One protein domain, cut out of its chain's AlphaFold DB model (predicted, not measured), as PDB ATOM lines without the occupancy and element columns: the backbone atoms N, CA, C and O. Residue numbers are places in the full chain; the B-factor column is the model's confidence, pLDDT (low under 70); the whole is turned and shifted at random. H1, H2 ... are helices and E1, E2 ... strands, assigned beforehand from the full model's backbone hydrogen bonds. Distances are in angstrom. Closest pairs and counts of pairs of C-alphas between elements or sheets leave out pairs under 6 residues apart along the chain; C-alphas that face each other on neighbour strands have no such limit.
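Overview. This is residues 75 to 124 of the 124 residues of an uncharacterized protein of Streptococcus vestibularis ATCC 49124 (UniProt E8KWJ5). A two-stranded hairpin, E1 and E2, has one helix, H1, packed over one of its faces, and a long tail without a named element, residues 110 to 124, leads off from the end of the helix and finishes on the far side of H1 from the hairpin. The printed part has 50 residues, with two strands and then one helix along the chain. The sheet, in the order E1, E2, is antiparallel; the class is mixed, helices and strands, with 23 residues, under half, in named elements. The whole is only just compact, close to loose, with a radius of gyration of the C-alphas of 11.4 A and spans of 34 by 28 by 17 A.

Along the chain. Strand E1, residues 77 to 81, begins at C-alpha 77 (133.872, 77.974, 116.214) and is 13.5 A long from first to last C-alpha. Strand E2, residues 84 to 89, measures 14.6 A. Helix H1, residues 98 to 109, measures 16.3 A and ends at C-alpha 109 (139.519, 73.841, 127.428).

Arrangement. E1 and E2 form a hairpin, antiparallel, with 163 degrees between their directions. N 79 and O 87 are 2.8 A apart and N 84 and O 81 2.9 A, both within hydrogen-bond range. The closest C-alphas of E1 and H1, those of Leu 78 and Ala 105, are 7.2 A apart. For E2 and H1 they are those of Val 85 and Ala 102, at 6.9 A. In H1 every O i to N i+4 pair is within hydrogen-bond range.

Size, cuts and confidence. The two C-alphas farthest apart, those of Ser 81 and Ile 124, the chain's last residue, are 34.6 A from each other. The printed part has no cut. The link from E1 to E2 is tight, and that from E2 to H1 is short, with 8 residues. The mean pLDDT of the printed part is 77.9; residues 119 to 124 are under 70.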
ATOM      1  N   PHE A  75     129.225  72.989 111.611       86.81
ATOM      2  CA  PHE A  75     130.283  73.228 112.581       86.81
ATOM      3  C   PHE A  75     129.981  74.506 113.357       86.81
ATOM      4  O   PHE A  75     129.025  75.221 113.062       86.81
ATOM      5  N   PHE A  76     130.782  74.758 114.378       88.06
ATOM      6  CA  PHE A  76     130.780  75.998 115.128       88.06
ATOM      7  C   PHE A  76     132.224  76.297 115.532       88.06
ATOM      8  O   PHE A  76     133.041  75.377 115.639       88.06
ATOM      9  N   SER A  77     132.551  77.565 115.740       86.31
ATOM     10  CA  SER A  77     133.872  77.974 116.214       86.31
ATOM     11  C   SER A  77     133.733  78.989 117.335       86.31
ATOM     12  O   SER A  77     132.852  79.842 117.303       86.31
ATOM     13  N   LEU A  78     134.576  78.882 118.361       87.81
ATOM     14  CA  LEU A  78     134.649  79.876 119.425       87.81
ATOM     15  C   LEU A  78     136.105  80.122 119.786       87.81
ATOM     16  O   LEU A  78     136.918  79.199 119.807       87.81
ATOM     17  N   THR A  79     136.401  81.366 120.136       84.56
ATOM     18  CA  THR A  79     137.692  81.782 120.668       84.56
ATOM     19  C   THR A  79     137.534  82.062 122.151       84.56
ATOM     20  O   THR A  79     136.767  82.942 122.549       84.56
ATOM     21  N   LEU A  80     138.275  81.319 122.968       83.44
ATOM     22  CA  LEU A  80     138.365  81.524 124.408       83.44
ATOM     23  C   LEU A  80     139.614  82.345 124.733       83.44
ATOM     24  O   LEU A  80     140.689  82.090 124.197       83.44
ATOM     25  N   SER A  81     139.467  83.303 125.641       83.38
ATOM     26  CA  SER A  81     140.584  83.930 126.341       83.38
ATOM     27  C   SER A  81     140.417  83.627 127.820       83.38
ATOM     28  O   SER A  81     139.422  84.032 128.428       83.38
ATOM     29  N   ASP A  82     141.374  82.888 128.373       78.69
ATOM     30  CA  ASP A  82     141.284  82.244 129.684       78.69
ATOM     31  C   ASP A  82     140.043  81.336 129.772       78.69
ATOM     32  O   ASP A  82     140.044  80.234 129.232       78.69
ATOM     33  N   ASP A  83     138.960  81.831 130.370       74.25
ATOM     34  CA  ASP A  83     137.676  81.134 130.544       74.25
ATOM     35  C   ASP A  83     136.492  81.971 130.016       74.25
ATOM     36  O   ASP A  83     135.325  81.710 130.319       74.25
ATOM     37  N   LYS A  84     136.776  83.019 129.233       78.38
ATOM     38  CA  LYS A  84     135.764  83.900 128.644       78.38
ATOM     39  C   LYS A  84     135.712  83.721 127.135       78.38
ATOM     40  O   LYS A  84     136.737  83.751 126.458       78.38
ATOM     41  N   VAL A  85     134.501  83.580 126.606       80.75
ATOM     42  CA  VAL A  85     134.252  83.559 125.163       80.75
ATOM     43  C   VAL A  85     134.458  84.974 124.618       80.75
ATOM     44  O   VAL A  85     133.753  85.900 125.014       80.75
ATOM     45  N   VAL A  86     135.455  85.148 123.749       81.88
ATOM     46  CA  VAL A  86     135.797  86.433 123.109       81.88
ATOM     47  C   VAL A  86     135.132  86.567 121.744       81.88
ATOM     48  O   VAL A  86     134.764  87.664 121.337       81.88
ATOM     49  N   SER A  87     134.967  85.452 121.038       81.25
ATOM     50  CA  SER A  87     134.292  85.390 119.746       81.25
ATOM     51  C   SER A  87     133.601  84.044 119.618       81.25
ATOM     52  O   SER A  87     134.141  83.037 120.077       81.25
ATOM     53  N   GLN A  88     132.431  84.017 118.993       83.62
ATOM     54  CA  GLN A  88     131.708  82.787 118.693       83.62
ATOM     55  C   GLN A  88     131.012  82.900 117.341       83.62
ATOM     56  O   GLN A  88     130.476  83.953 116.999       83.62
ATOM     57  N   ASP A  89     131.024  81.804 116.597       82.56
ATOM     58  CA  ASP A  89     130.303  81.623 115.349       82.56
ATOM     59  C   ASP A  89     129.594  80.266 115.372       82.56
ATOM     60  O   ASP A  89     130.198  79.202 115.207       82.56
ATOM     61  N   THR A  90     128.290  80.323 115.618       84.00
ATOM     62  CA  THR A  90     127.353  79.195 115.590       84.00
ATOM     63  C   THR A  90     126.487  79.212 114.330       84.00
ATOM     64  O   THR A  90     125.644  78.338 114.155       84.00
ATOM     65  N   SER A  91     126.707  80.155 113.402       82.81
ATOM     66  CA  SER A  91     125.849  80.352 112.221       82.81
ATOM     67  C   SER A  91     125.838  79.155 111.264       82.81
ATOM     68  O   SER A  91     124.888  78.955 110.503       82.81
ATOM     69  N   HIS A  92     126.870  78.317 111.346       81.56
ATOM     70  CA  HIS A  92     127.051  77.123 110.532       81.56
ATOM     71  C   HIS A  92     126.336  75.872 111.082       81.56
ATOM     72  O   HIS A  92     126.427  74.793 110.490       81.56
ATOM     73  N   THR A  93     125.581  75.976 112.184       80.69
ATOM     74  CA  THR A  93     124.767  74.872 112.711       80.69
ATOM     75  C   THR A  93     123.509  75.362 113.429       80.69
ATOM     76  O   THR A  93     123.528  76.328 114.173       80.69
ATOM     77  N   SER A  94     122.389  74.659 113.243       81.56
ATOM     78  CA  SER A  94     121.131  74.924 113.964       81.56
ATOM     79  C   SER A  94     120.900  73.968 115.137       81.56
ATOM     80  O   SER A  94     119.812  73.945 115.705       81.56
ATOM     81  N   LEU A  95     121.864  73.083 115.412       82.31
ATOM     82  CA  LEU A  95     121.709  71.987 116.373       82.31
ATOM     83  C   LEU A  95     122.005  72.402 117.812       82.31
ATOM     84  O   LEU A  95     121.545  71.727 118.724       82.31
ATOM     85  N   ILE A  96     122.776  73.470 117.997       83.69
ATOM     86  CA  ILE A  96     123.194  73.972 119.302       83.69
ATOM     87  C   ILE A  96     122.987  75.482 119.339       83.69
ATOM     88  O   ILE A  96     123.015  76.141 118.299       83.69
ATOM     89  N   ASN A  97     122.790  76.021 120.536       86.00
ATOM     90  CA  ASN A  97     122.760  77.462 120.756       86.00
ATOM     91  C   ASN A  97     124.123  77.968 121.264       86.00
ATOM     92  O   ASN A  97     125.022  77.187 121.580       86.00
ATOM     93  N   ASP A  98     124.261  79.288 121.354       84.81
ATOM     94  CA  ASP A  98     125.487  79.954 121.808       84.81
ATOM     95  C   ASP A  98     125.909  79.540 123.227       84.81
ATOM     96  O   ASP A  98     127.092  79.358 123.511       84.81
ATOM     97  N   GLU A  99     124.941  79.339 124.123       85.31
ATOM     98  CA  GLU A  99     125.202  78.924 125.503       85.31
ATOM     99  C   GLU A  99     125.759  77.494 125.564       85.31
ATOM    100  O   GLU A  99     126.726  77.212 126.274       85.31
ATOM    101  N   GLU A 100     125.188  76.587 124.780       85.69
ATOM    102  CA  GLU A 100     125.612  75.199 124.679       85.69
ATOM    103  C   GLU A 100     126.994  75.095 124.023       85.69
ATOM    104  O   GLU A 100     127.867  74.380 124.517       85.69
ATOM    105  N   ALA A 101     127.240  75.892 122.979       85.44
ATOM    106  CA  ALA A 101     128.540  76.016 122.331       85.44
ATOM    107  C   ALA A 101     129.629  76.483 123.320       85.44
ATOM    108  O   ALA A 101     130.709  75.886 123.384       85.44
ATOM    109  N   ALA A 102     129.327  77.479 124.161       86.12
ATOM    110  CA  ALA A 102     130.224  77.933 125.223       86.12
ATOM    111  C   ALA A 102     130.483  76.843 126.279       86.12
ATOM    112  O   ALA A 102     131.625  76.652 126.710       86.12
ATOM    113  N   ARG A 103     129.456  76.074 126.671       86.81
ATOM    114  CA  ARG A 103     129.616  74.936 127.596       86.81
ATOM    115  C   ARG A 103     130.525  73.852 127.020       86.81
ATOM    116  O   ARG A 103     131.383  73.338 127.747       86.81
ATOM    117  N   TYR A 104     130.379  73.520 125.738       85.38
ATOM    118  CA  TYR A 104     131.279  72.580 125.070       85.38
ATOM    119  C   TYR A 104     132.712  73.115 125.044       85.38
ATOM    120  O   TYR A 104     133.627  72.391 125.427       85.38
ATOM    121  N   ALA A 105     132.911  74.388 124.696       84.44
ATOM    122  CA  ALA A 105     134.236  75.006 124.656       84.44
ATOM    123  C   ALA A 105     134.941  74.996 126.023       84.44
ATOM    124  O   ALA A 105     136.101  74.599 126.110       84.44
ATOM    125  N   LEU A 106     134.237  75.335 127.108       84.88
ATOM    126  CA  LEU A 106     134.778  75.251 128.472       84.88
ATOM    127  C   LEU A 106     135.111  73.813 128.884       84.88
ATOM    128  O   LEU A 106     136.077  73.571 129.606       84.88
ATOM    129  N   THR A 107     134.315  72.844 128.428       84.88
ATOM    130  CA  THR A 107     134.588  71.424 128.671       84.88
ATOM    131  C   THR A 107     135.864  70.993 127.950       84.88
ATOM    132  O   THR A 107     136.699  70.330 128.559       84.88
ATOM    133  N   VAL A 108     136.050  71.413 126.693       83.69
ATOM    134  CA  VAL A 108     137.248  71.111 125.891       83.69
ATOM    135  C   VAL A 108     138.491  71.817 126.419       83.69
ATOM    136  O   VAL A 108     139.526  71.174 126.507       83.69
ATOM    137  N   SER A 109     138.397  73.081 126.843       81.56
ATOM    138  CA  SER A 109     139.519  73.841 127.428       81.56
ATOM    139  C   SER A 109     140.156  73.120 128.627       81.56
ATOM    140  O   SER A 109     141.359  73.196 128.863       81.56
ATOM    141  N   ARG A 110     139.348  72.357 129.375       82.12
ATOM    142  CA  ARG A 110     139.794  71.574 130.538       82.12
ATOM    143  C   ARG A 110     140.383  70.211 130.177       82.12
ATOM    144  O   ARG A 110     140.955  69.552 131.045       82.12
ATOM    145  N   LEU A 111     140.221  69.761 128.935       81.06
ATOM    146  CA  LEU A 111     140.816  68.529 128.433       81.06
ATOM    147  C   LEU A 111     142.230  68.815 127.920       81.06
ATOM    148  O   LEU A 111     142.495  69.831 127.295       81.06
ATOM    149  N   THR A 112     143.149  67.881 128.146       70.19
ATOM    150  CA  THR A 112     144.550  68.004 127.699       70.19
ATOM    151  C   THR A 112     144.726  67.735 126.197       70.19
ATOM    152  O   THR A 112     145.803  67.949 125.652       70.19
ATOM    153  N   ASN A 113     143.686  67.241 125.520       71.94
ATOM    154  CA  ASN A 113     143.760  66.813 124.127       71.94
ATOM    155  C   ASN A 113     143.187  67.881 123.193       71.94
ATOM    156  O   ASN A 113     142.046  68.304 123.358       71.94
ATOM    157  N   ASN A 114     143.940  68.220 122.147       71.19
ATOM    158  CA  ASN A 114     143.540  69.213 121.142       71.19
ATOM    159  C   ASN A 114     142.531  68.664 120.115       71.19
ATOM    160  O   ASN A 114     141.970  69.421 119.329       71.19
ATOM    161  N   LEU A 115     142.327  67.343 120.094       71.81
ATOM    162  CA  LEU A 115     141.415  66.628 119.203       71.81
ATOM    163  C   LEU A 115     140.768  65.476 119.979       71.81
ATOM    164  O   LEU A 115     141.436  64.791 120.756       71.81
ATOM    165  N   GLY A 116     139.477  65.243 119.761       74.19
ATOM    166  CA  GLY A 116     138.761  64.141 120.394       74.19
ATOM    167  C   GLY A 116     137.250  64.233 120.222       74.19
ATOM    168  O   GLY A 116     136.731  65.119 119.547       74.19
ATOM    169  N   THR A 117     136.536  63.304 120.855       76.75
ATOM    170  CA  THR A 117     135.070  63.256 120.844       76.75
ATOM    171  C   THR A 117     134.529  63.518 122.241       76.75
ATOM    172  O   THR A 117     134.898  62.832 123.194       76.75
ATOM    173  N   ILE A 118     133.602  64.468 122.360       74.44
ATOM    174  CA  ILE A 118     132.812  64.655 123.577       74.44
ATOM    175  C   ILE A 118     131.567  63.792 123.437       74.44
ATOM    176  O   ILE A 118     130.769  63.983 122.522       74.44
ATOM    177  N   ARG A 119     131.403  62.818 124.331       68.81
ATOM    178  CA  ARG A 119     130.190  62.003 124.390       68.81
ATOM    179  C   ARG A 119     129.383  62.457 125.591       68.81
ATOM    180  O   ARG A 119     129.725  62.109 126.721       68.81
ATOM    181  N   GLU A 120     128.339  63.248 125.364       60.09
ATOM    182  CA  GLU A 120     127.412  63.570 126.442       60.09
ATOM    183  C   GLU A 120     126.700  62.279 126.863       60.09
ATOM    184  O   GLU A 120     126.219  61.494 126.038       60.09
ATOM    185  N   LYS A 121     126.711  61.994 128.165       47.19
ATOM    186  CA  LYS A 121     126.005  60.842 128.711       47.19
ATOM    187  C   LYS A 121     124.522  61.204 128.701       47.19
ATOM    188  O   LYS A 121     124.044  61.816 129.647       47.19
ATOM    189  N   ILE A 122     123.815  60.844 127.630       43.78
ATOM    190  CA  ILE A 122     122.352  60.919 127.598       43.78
ATOM    191  C   ILE A 122     121.863  59.945 128.673       43.78
ATOM    192  O   ILE A 122     121.866  58.729 128.478       43.78
ATOM    193  N   SER A 123     121.559  60.472 129.856       35.28
ATOM    194  CA  SER A 123     120.875  59.716 130.893       35.28
ATOM    195  C   SER A 123     119.414  59.662 130.462       35.28
ATOM    196  O   SER A 123     118.701  60.652 130.594       35.28
ATOM    197  N   ILE A 124     119.033  58.546 129.839       43.47
ATOM    198  CA  ILE A 124     117.632  58.190 129.579       43.47
ATOM    199  C   ILE A 124     117.008  57.746 130.901       43.47
ATOM    200  O   ILE A 124     117.712  57.024 131.649       43.47
TER     201      ILE A 124